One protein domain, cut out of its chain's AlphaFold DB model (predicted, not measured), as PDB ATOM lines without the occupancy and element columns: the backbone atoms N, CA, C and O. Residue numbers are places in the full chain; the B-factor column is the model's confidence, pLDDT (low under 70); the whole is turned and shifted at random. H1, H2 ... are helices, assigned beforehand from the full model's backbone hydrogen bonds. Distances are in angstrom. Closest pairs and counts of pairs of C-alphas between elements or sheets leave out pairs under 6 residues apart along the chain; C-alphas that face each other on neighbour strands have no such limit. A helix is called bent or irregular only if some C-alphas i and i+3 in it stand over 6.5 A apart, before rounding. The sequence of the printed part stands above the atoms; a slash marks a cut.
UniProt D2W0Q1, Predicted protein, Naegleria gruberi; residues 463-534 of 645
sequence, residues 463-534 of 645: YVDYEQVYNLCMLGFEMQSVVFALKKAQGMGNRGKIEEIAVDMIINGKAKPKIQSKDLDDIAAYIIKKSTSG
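AT A GLANCE: This is residues 463 to 534 of the 645 residues of the protein "Predicted protein" of Naegleria gruberi (UniProt D2W0Q1). The longest helix, H4, crosses H1 nearly at a right angle on one side of the domain, while H2 and H3 form a crossed helical hairpin whose H2 packs on H1. H3 and H4 are at opposite ends of this small helical assembly, joined by a long link. The printed part has 72 residues with four named helices in the order H1, H2, H3, H4 and no named strand; its class is all helix. It is compact, with a radius of gyration of the C-alphas of 11.7 A and spans of 33 by 26 by 21 A.

IN THESE COORDINATES: H4, residues 520 to 533, is 20.0 A long and ends at C-alpha 533 (122.903, 96.662, 121.643). H1, residues 466 to 474, begins at C-alpha 466 (132.692, 87.054, 128.535). H2, residues 479 to 491, is 18.9 A long. H3, residues 495 to 507, is 20.0 A long and irregular: C-alphas 496 and 499 are 8.4 A apart.

HOW THE PARTS SIT: H4 touches H1 with residues 523 to 527 alone, closest at the C-alphas of Tyr 470 and Ile 527, 6.0 A; at 73 degrees they are only just about perpendicular. H1 touches H2, closest at the C-alphas of Cys 473 and Met 479, 6.0 A, at a steep tilt of 48 degrees, opposite ways. H2 and H3 are a hairpin and touch, closest at the C-alphas of Ala 485 and Ala 502, 4.7 A, at a steep tilt of 43 degrees, opposite ways. The packing is mostly crossed, no touching pair being at a shallow tilt. H3 and H4 are apart. Every O i to N i+4 pair is within hydrogen-bond range in H1 and H4, but 8 of 9 in H2 and 7 of 9 in H3.

THE WHOLE: The C-alphas farthest apart, those of Gly 493 and Thr 532, are 33.9 A apart. The printed part has no cut. Residues 508 to 519 make the long link; the others are tight. Mean pLDDT of the printed part is 80.0, with residues 491 to 496 and 533 to 534 under 70.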
ATOM      1  N   TYR A 463     138.309  78.109 130.798       82.94
ATOM      2  CA  TYR A 463     137.097  78.880 130.518       82.94
ATOM      3  C   TYR A 463     137.264  80.361 130.904       82.94
ATOM      4  O   TYR A 463     138.092  80.709 131.744       82.94
ATOM      5  N   VAL A 464     136.469  81.244 130.298       84.06
ATOM      6  CA  VAL A 464     136.382  82.665 130.660       84.06
ATOM      7  C   VAL A 464     134.947  83.126 130.514       84.06
ATOM      8  O   VAL A 464     134.333  82.894 129.477       84.06
ATOM      9  N   ASP A 465     134.452  83.838 131.519       85.62
ATOM     10  CA  ASP A 465     133.197  84.564 131.404       85.62
ATOM     11  C   ASP A 465     133.387  85.838 130.561       85.62
ATOM     12  O   ASP A 465     134.193  86.719 130.874       85.62
ATOM     13  N   TYR A 466     132.634  85.931 129.466       87.25
ATOM     14  CA  TYR A 466     132.692  87.054 128.535       87.25
ATOM     15  C   TYR A 466     132.111  88.346 129.138       87.25
ATOM     16  O   TYR A 466     132.442  89.437 128.666       87.25
ATOM     17  N   GLU A 467     131.284  88.260 130.186       85.56
ATOM     18  CA  GLU A 467     130.799  89.424 130.933       85.56
ATOM     19  C   GLU A 467     131.931  90.084 131.734       85.56
ATOM     20  O   GLU A 467     132.142  91.292 131.599       85.56
ATOM     21  N   GLN A 468     132.732  89.294 132.455       86.19
ATOM     22  CA  GLN A 468     133.925  89.768 133.175       86.19
ATOM     23  C   GLN A 468     134.945  90.408 132.219       86.19
ATOM     24  O   GLN A 468     135.460  91.498 132.484       86.19
ATOM     25  N   VAL A 469     135.197  89.785 131.057       86.94
ATOM     26  CA  VAL A 469     136.083  90.365 130.027       86.94
ATOM     27  C   VAL A 469     135.551  91.708 129.535       86.94
ATOM     28  O   VAL A 469     136.310  92.672 129.456       86.94
ATOM     29  N   TYR A 470     134.254  91.789 129.220       86.75
ATOM     30  CA  TYR A 470     133.624  93.026 128.763       86.75
ATOM     31  C   TYR A 470     133.779  94.147 129.799       86.75
ATOM     32  O   TYR A 470     134.216  95.243 129.447       86.75
ATOM     33  N   ASN A 471     133.498  93.866 131.075       88.25
ATOM     34  CA  ASN A 471     133.603  94.841 132.161       88.25
ATOM     35  C   ASN A 471     135.038  95.382 132.302       88.25
ATOM     36  O   ASN A 471     135.240  96.597 132.337       88.25
ATOM     37  N   LEU A 472     136.046  94.504 132.297       86.75
ATOM     38  CA  LEU A 472     137.452  94.909 132.396       86.75
ATOM     39  C   LEU A 472     137.955  95.640 131.136       86.75
ATOM     40  O   LEU A 472     138.709  96.607 131.247       86.75
ATOM     41  N   CYS A 473     137.502  95.262 129.938       87.50
ATOM     42  CA  CYS A 473     137.810  96.011 128.716       87.50
ATOM     43  C   CYS A 473     137.170  97.411 128.706       87.50
ATOM     44  O   CYS A 473     137.804  98.362 128.247       87.50
ATOM     45  N   MET A 474     135.967  97.575 129.266       84.38
ATOM     46  CA  MET A 474     135.319  98.886 129.419       84.38
ATOM     47  C   MET A 474     136.054  99.815 130.402       84.38
ATOM     48  O   MET A 474     135.978 101.034 130.252       84.38
ATOM     49  N   LEU A 475     136.821  99.266 131.353       85.44
ATOM     50  CA  LEU A 475     137.745 100.029 132.209       85.44
ATOM     51  C   LEU A 475     139.032 100.473 131.479       85.44
ATOM     52  O   LEU A 475     139.850 101.187 132.059       85.44
ATOM     53  N   GLY A 476     139.211 100.090 130.210       85.00
ATOM     54  CA  GLY A 476     140.341 100.488 129.366       85.00
ATOM     55  C   GLY A 476     141.507  99.495 129.330       85.00
ATOM     56  O   GLY A 476     142.560  99.827 128.785       85.00
ATOM     57  N   PHE A 477     141.348  98.288 129.884       87.44
ATOM     58  CA  PHE A 477     142.375  97.246 129.812       87.44
ATOM     59  C   PHE A 477     142.371  96.518 128.456       87.44
ATOM     60  O   PHE A 477     141.328  96.253 127.857       87.44
ATOM     61  N   GLU A 478     143.563  96.162 127.970       86.81
ATOM     62  CA  GLU A 478     143.745  95.473 126.689       86.81
ATOM     63  C   GLU A 478     143.158  94.054 126.712       86.81
ATOM     64  O   GLU A 478     143.517  93.241 127.563       86.81
ATOM     65  N   MET A 479     142.314  93.726 125.727       84.88
ATOM     66  CA  MET A 479     141.565  92.463 125.655       84.88
ATOM     67  C   MET A 479     142.438  91.206 125.787       84.88
ATOM     68  O   MET A 479     142.068  90.279 126.501       84.88
ATOM     69  N   GLN A 480     143.619  91.173 125.156       85.38
ATOM     70  CA  GLN A 480     144.538  90.030 125.261       85.38
ATOM     71  C   GLN A 480     145.065  89.846 126.692       85.38
ATOM     72  O   GLN A 480     145.088  88.727 127.205       85.38
ATOM     73  N   SER A 481     145.420  90.954 127.350       85.31
ATOM     74  CA  SER A 481     145.886  90.965 128.737       85.31
ATOM     75  C   SER A 481     144.763  90.585 129.714       85.31
ATOM     76  O   SER A 481     144.987  89.796 130.628       85.31
ATOM     77  N   VAL A 482     143.536  91.071 129.486       86.56
ATOM     78  CA  VAL A 482     142.337  90.744 130.282       86.56
ATOM     79  C   VAL A 482     141.996  89.255 130.213       86.56
ATOM     80  O   VAL A 482     141.859  88.609 131.250       86.56
ATOM     81  N   VAL A 483     141.896  88.692 129.005       87.12
ATOM     82  CA  VAL A 483     141.555  87.272 128.811       87.12
ATOM     83  C   VAL A 483     142.607  86.368 129.455       87.12
ATOM     84  O   VAL A 483     142.252  85.419 130.153       87.12
ATOM     85  N   PHE A 484     143.896  86.675 129.287       85.56
ATOM     86  CA  PHE A 484     144.967  85.904 129.920       85.56
ATOM     87  C   PHE A 484     144.944  86.018 131.455       85.56
ATOM     88  O   PHE A 484     145.059  85.002 132.141       85.56
ATOM     89  N   ALA A 485     144.732  87.220 132.002       84.94
ATOM     90  CA  ALA A 485     144.637  87.440 133.445       84.94
ATOM     91  C   ALA A 485     143.474  86.665 134.084       84.94
ATOM     92  O   ALA A 485     143.677  86.005 135.100       84.94
ATOM     93  N   LEU A 486     142.283  86.686 133.472       85.69
ATOM     94  CA  LEU A 486     141.109  85.958 133.968       85.69
ATOM     95  C   LEU A 486     141.315  84.432 133.915       85.69
ATOM     96  O   LEU A 486     141.057  83.750 134.909       85.69
ATOM     97  N   LYS A 487     141.868  83.890 132.815       85.94
ATOM     98  CA  LYS A 487     142.225  82.456 132.718       85.94
ATOM     99  C   LYS A 487     143.254  82.045 133.772       85.94
ATOM    100  O   LYS A 487     143.140  80.980 134.384       85.94
ATOM    101  N   LYS A 488     144.264  82.884 134.013       82.62
ATOM    102  CA  LYS A 488     145.280  82.622 135.037       82.62
ATOM    103  C   LYS A 488     144.671  82.676 136.443       82.62
ATOM    104  O   LYS A 488     144.847  81.729 137.207       82.62
ATOM    105  N   ALA A 489     143.871  83.700 136.746       82.44
ATOM    106  CA  ALA A 489     143.193  83.877 138.031       82.44
ATOM    107  C   ALA A 489     142.221  82.729 138.376       82.44
ATOM    108  O   ALA A 489     142.195  82.295 139.528       82.44
ATOM    109  N   GLN A 490     141.488  82.171 137.400       78.06
ATOM    110  CA  GLN A 490     140.618  81.004 137.629       78.06
ATOM    111  C   GLN A 490     141.368  79.783 138.189       78.06
ATOM    112  O   GLN A 490     140.848  79.093 139.067       78.06
ATOM    113  N   GLY A 491     142.597  79.524 137.728       69.00
ATOM    114  CA  GLY A 491     143.399  78.385 138.200       69.00
ATOM    115  C   GLY A 491     143.884  78.511 139.645       69.00
ATOM    116  O   GLY A 491     144.230  77.510 140.263       69.00
ATOM    117  N   MET A 492     143.857  79.720 140.219       67.88
ATOM    118  CA  MET A 492     144.302  79.978 141.594       67.88
ATOM    119  C   MET A 492     143.228  79.662 142.654       67.88
ATOM    120  O   MET A 492     143.450  79.891 143.840       67.88
ATOM    121  N   GLY A 493     142.062  79.139 142.251       58.56
ATOM    122  CA  GLY A 493     141.044  78.563 143.145       58.56
ATOM    123  C   GLY A 493     140.116  79.553 143.864       58.56
ATOM    124  O   GLY A 493     139.116  79.133 144.445       58.56
ATOM    125  N   ASN A 494     140.381  80.860 143.797       62.38
ATOM    126  CA  ASN A 494     139.614  81.896 144.498       62.38
ATOM    127  C   ASN A 494     138.432  82.424 143.662       62.38
ATOM    128  O   ASN A 494     138.456  83.567 143.200       62.38
ATOM    129  N   ARG A 495     137.378  81.607 143.490       59.56
ATOM    130  CA  ARG A 495     136.197  81.933 142.654       59.56
ATOM    131  C   ARG A 495     135.575  83.312 142.941       59.56
ATOM    132  O   ARG A 495     135.230  84.018 142.004       59.56
ATOM    133  N   GLY A 496     135.494  83.728 144.208       64.38
ATOM    134  CA  GLY A 496     134.897  85.013 144.604       64.38
ATOM    135  C   GLY A 496     135.759  86.269 144.383       64.38
ATOM    136  O   GLY A 496     135.292  87.362 144.677       64.38
ATOM    137  N   LYS A 497     137.014  86.143 143.921       78.50
ATOM    138  CA  LYS A 497     137.962  87.275 143.760       78.50
ATOM    139  C   LYS A 497     138.711  87.269 142.419       78.50
ATOM    140  O   LYS A 497     139.773  87.877 142.297       78.50
ATOM    141  N   ILE A 498     138.174  86.583 141.405       82.12
ATOM    142  CA  ILE A 498     138.828  86.424 140.092       82.12
ATOM    143  C   ILE A 498     139.130  87.791 139.451       82.12
ATOM    144  O   ILE A 498     140.249  88.000 138.987       82.12
ATOM    145  N   GLU A 499     138.178  88.732 139.468       82.19
ATOM    146  CA  GLU A 499     138.360  90.068 138.880       82.19
ATOM    147  C   GLU A 499     139.432  90.898 139.609       82.19
ATOM    148  O   GLU A 499     140.298  91.474 138.953       82.19
ATOM    149  N   GLU A 500     139.433  90.914 140.950       83.44
ATOM    150  CA  GLU A 500     140.451  91.613 141.758       83.44
ATOM    151  C   GLU A 500     141.866  91.098 141.437       83.44
ATOM    152  O   GLU A 500     142.788  91.881 141.199       83.44
ATOM    153  N   ILE A 501     142.024  89.770 141.386       82.62
ATOM    154  CA  ILE A 501     143.297  89.099 141.086       82.62
ATOM    155  C   ILE A 501     143.734  89.389 139.643       82.62
ATOM    156  O   ILE A 501     144.905  89.682 139.398       82.62
ATOM    157  N   ALA A 502     142.806  89.344 138.684       83.69
ATOM    158  CA  ALA A 502     143.101  89.633 137.285       83.69
ATOM    159  C   ALA A 502     143.538  91.096 137.082       83.69
ATOM    160  O   ALA A 502     144.527  91.347 136.391       83.69
ATOM    161  N   VAL A 503     142.863  92.056 137.723       85.50
ATOM    162  CA  VAL A 503     143.231  93.481 137.668       85.50
ATOM    163  C   VAL A 503     144.617  93.721 138.269       85.50
ATOM    164  O   VAL A 503     145.426  94.405 137.638       85.50
ATOM    165  N   ASP A 504     144.946  93.118 139.416       85.06
ATOM    166  CA  ASP A 504     146.296  93.211 139.995       85.06
ATOM    167  C   ASP A 504     147.371  92.653 139.042       85.06
ATOM    168  O   ASP A 504     148.391  93.306 138.804       85.06
ATOM    169  N   MET A 505     147.128  91.498 138.405       83.38
ATOM    170  CA  MET A 505     148.056  90.932 137.415       83.38
ATOM    171  C   MET A 505     148.272  91.844 136.199       83.38
ATOM    172  O   MET A 505     149.393  91.910 135.680       83.38
ATOM    173  N   ILE A 506     147.229  92.541 135.734       86.50
ATOM    174  CA  ILE A 506     147.312  93.483 134.608       86.50
ATOM    175  C   ILE A 506     148.097  94.734 135.017       86.50
ATOM    176  O   ILE A 506     149.037  95.114 134.316       86.50
ATOM    177  N   ILE A 507     147.777  95.335 136.169       86.00
ATOM    178  CA  ILE A 507     148.455  96.534 136.692       86.00
ATOM    179  C   ILE A 507     149.940  96.253 136.960       86.00
ATOM    180  O   ILE A 507     150.801  97.036 136.557       86.00
ATOM    181  N   ASN A 508     150.258  95.102 137.558       81.50
ATOM    182  CA  ASN A 508     151.634  94.673 137.821       81.50
ATOM    183  C   ASN A 508     152.369  94.155 136.566       81.50
ATOM    184  O   ASN A 508     153.505  93.688 136.663       81.50
ATOM    185  N   GLY A 509     151.747  94.215 135.381       77.94
ATOM    186  CA  GLY A 509     152.360  93.851 134.101       77.94
ATOM    187  C   GLY A 509     152.644  92.356 133.916       77.94
ATOM    188  O   GLY A 509     153.334  91.991 132.965       77.94
ATOM    189  N   LYS A 510     152.110  91.498 134.797       76.19
ATOM    190  CA  LYS A 510     152.266  90.031 134.780       76.19
ATOM    191  C   LYS A 510     151.305  89.331 133.810       76.19
ATOM    192  O   LYS A 510     151.458  88.140 133.557       76.19
ATOM    193  N   ALA A 511     150.329  90.055 133.266       75.50
ATOM    194  CA  ALA A 511     149.312  89.540 132.354       75.50
ATOM    195  C   ALA A 511     149.639  89.757 130.861       75.50
ATOM    196  O   ALA A 511     148.769  90.157 130.097       75.50
ATOM    197  N   LYS A 512     150.887  89.530 130.432       76.88
ATOM    198  CA  LYS A 512     151.287  89.660 129.019       76.88
ATOM    199  C   LYS A 512     151.461  88.278 128.382       76.88
ATOM    200  O   LYS A 512     152.522  87.686 128.584       76.88
ATOM    201  N   PRO A 513     150.464  87.757 127.646       74.69
ATOM    202  CA  PRO A 513     150.591  86.462 126.989       74.69
ATOM    203  C   PRO A 513     151.622  86.522 125.851       74.69
ATOM    204  O   PRO A 513     151.679  87.507 125.111       74.69
ATOM    205  N   LYS A 514     152.418  85.463 125.679       73.19
ATOM    206  CA  LYS A 514     153.283  85.277 124.499       73.19
ATOM    207  C   LYS A 514     152.529  84.587 123.360       73.19
ATOM    208  O   LYS A 514     152.895  84.743 122.195       73.19
ATOM    209  N   ILE A 515     151.489  83.822 123.695       73.94
ATOM    210  CA  ILE A 515     150.636  83.064 122.773       73.94
ATOM    211  C   ILE A 515     149.289  83.792 122.596       73.94
ATOM    212  O   ILE A 515     148.737  84.352 123.538       73.94
ATOM    213  N   GLN A 516     148.723  83.799 121.387       70.50
ATOM    214  CA  GLN A 516     147.371  84.333 121.174       70.50
ATOM    215  C   GLN A 516     146.313  83.285 121.556       70.50
ATOM    216  O   GLN A 516     146.347  82.154 121.069       70.50
ATOM    217  N   SER A 517     145.355  83.663 122.412       72.69
ATOM    218  CA  SER A 517     144.232  82.790 122.792       72.69
ATOM    219  C   SER A 517     143.299  82.576 121.600       72.69
ATOM    220  O   SER A 517     142.894  83.543 120.959       72.69
ATOM    221  N   LYS A 518     142.908  81.325 121.334       74.50
ATOM    222  CA  LYS A 518     142.050  80.962 120.188       74.50
ATOM    223  C   LYS A 518     140.686  81.668 120.222       74.50
ATOM    224  O   LYS A 518     140.193  82.082 119.185       74.50
ATOM    225  N   ASP A 519     140.143  81.885 121.416       76.31
ATOM    226  CA  ASP A 519     138.806  82.467 121.630       76.31
ATOM    227  C   ASP A 519     138.766  84.009 121.518       76.31
ATOM    228  O   ASP A 519     137.727  84.617 121.771       76.31
ATOM    229  N   LEU A 520     139.880  84.672 121.165       79.50
ATOM    230  CA  LEU A 520     139.936  86.139 121.049       79.50
ATOM    231  C   LEU A 520     138.927  86.694 120.033       79.50
ATOM    232  O   LEU A 520     138.351  87.752 120.282       79.50
ATOM    233  N   ASP A 521     138.702  85.988 118.924       81.56
ATOM    234  CA  ASP A 521     137.796  86.430 117.858       81.56
ATOM    235  C   ASP A 521     136.318  86.337 118.286       81.56
ATOM    236  O   ASP A 521     135.542  87.270 118.055       81.56
ATOM    237  N   ASP A 522     135.937  85.264 118.989       81.81
ATOM    238  CA  ASP A 522     134.580  85.072 119.525       81.81
ATOM    239  C   ASP A 522     134.267  86.081 120.644       81.81
ATOM    240  O   ASP A 522     133.191  86.688 120.679       81.81
ATOM    241  N   ILE A 523     135.245  86.335 121.521       81.19
ATOM    242  CA  ILE A 523     135.166  87.351 122.578       81.19
ATOM    243  C   ILE A 523     135.034  88.756 121.970       81.19
ATOM    244  O   ILE A 523     134.183  89.539 122.403       81.19
ATOM    245  N   ALA A 524     135.810  89.079 120.929       81.31
ATOM    246  CA  ALA A 524     135.688  90.349 120.216       81.31
ATOM    247  C   ALA A 524     134.289  90.522 119.600       81.31
ATOM    248  O   ALA A 524     133.673  91.585 119.744       81.31
ATOM    249  N   ALA A 525     133.749  89.475 118.969       83.44
ATOM    250  CA  ALA A 525     132.399  89.486 118.411       83.44
ATOM    251  C   ALA A 525     131.322  89.709 119.494       83.44
ATOM    252  O   ALA A 525     130.392  90.499 119.283       83.44
ATOM    253  N   TYR A 526     131.463  89.088 120.672       84.50
ATOM    254  CA  TYR A 526     130.579  89.314 121.822       84.50
ATOM    255  C   TYR A 526     130.623  90.773 122.315       84.50
ATOM    256  O   TYR A 526     129.572  91.405 122.455       84.50
ATOM    257  N   ILE A 527     131.820  91.342 122.511       82.12
ATOM    258  CA  ILE A 527     132.009  92.730 122.977       82.12
ATOM    259  C   ILE A 527     131.382  93.735 121.995       82.12
ATOM    260  O   ILE A 527     130.684  94.666 122.414       82.12
ATOM    261  N   ILE A 528     131.562  93.525 120.686       83.50
ATOM    262  CA  ILE A 528     130.957  94.357 119.632       83.50
ATOM    263  C   ILE A 528     129.423  94.266 119.680       83.50
ATOM    264  O   ILE A 528     128.735  95.291 119.619       83.50
ATOM    265  N   LYS A 529     128.863  93.061 119.842       83.69
ATOM    266  CA  LYS A 529     127.408  92.839 119.926       83.69
ATOM    267  C   LYS A 529     126.781  93.490 121.168       83.69
ATOM    268  O   LYS A 529     125.709  94.092 121.068       83.69
ATOM    269  N   LYS A 530     127.447  93.414 122.325       82.31
ATOM    270  CA  LYS A 530     126.983  94.023 123.585       82.31
ATOM    271  C   LYS A 530     127.024  95.556 123.510       82.31
ATOM    272  O   LYS A 530     126.017  96.208 123.784       82.31
ATOM    273  N   SER A 531     128.120  96.117 122.992       76.19
ATOM    274  CA  SER A 531     128.285  97.567 122.776       76.19
ATOM    275  C   SER A 531     127.257  98.155 121.795       76.19
ATOM    276  O   SER A 531     126.693  99.227 122.028       76.19
ATOM    277  N   THR A 532     126.966  97.449 120.696       72.00
ATOM    278  CA  THR A 532     125.981  97.904 119.693       72.00
ATOM    279  C   THR A 532     124.539  97.809 120.190       72.00
ATOM    280  O   THR A 532     123.736  98.692 119.892       72.00
ATOM    281  N   SER A 533     124.226  96.817 121.025       60.84
ATOM    282  CA  SER A 533     122.903  96.662 121.643       60.84
ATOM    283  C   SER A 533     122.578  97.801 122.620       60.84
ATOM    284  O   SER A 533     121.449  98.282 122.639       60.84
ATOM    285  N   GLY A 534     123.577  98.325 123.344       51.59
ATOM    286  CA  GLY A 534     123.425  99.529 124.175       51.59
ATOM    287  C   GLY A 534     123.228 100.839 123.392       51.59
ATOM    288  O   GLY A 534     122.818 101.841 123.969       51.59
TER     289      GLY A 534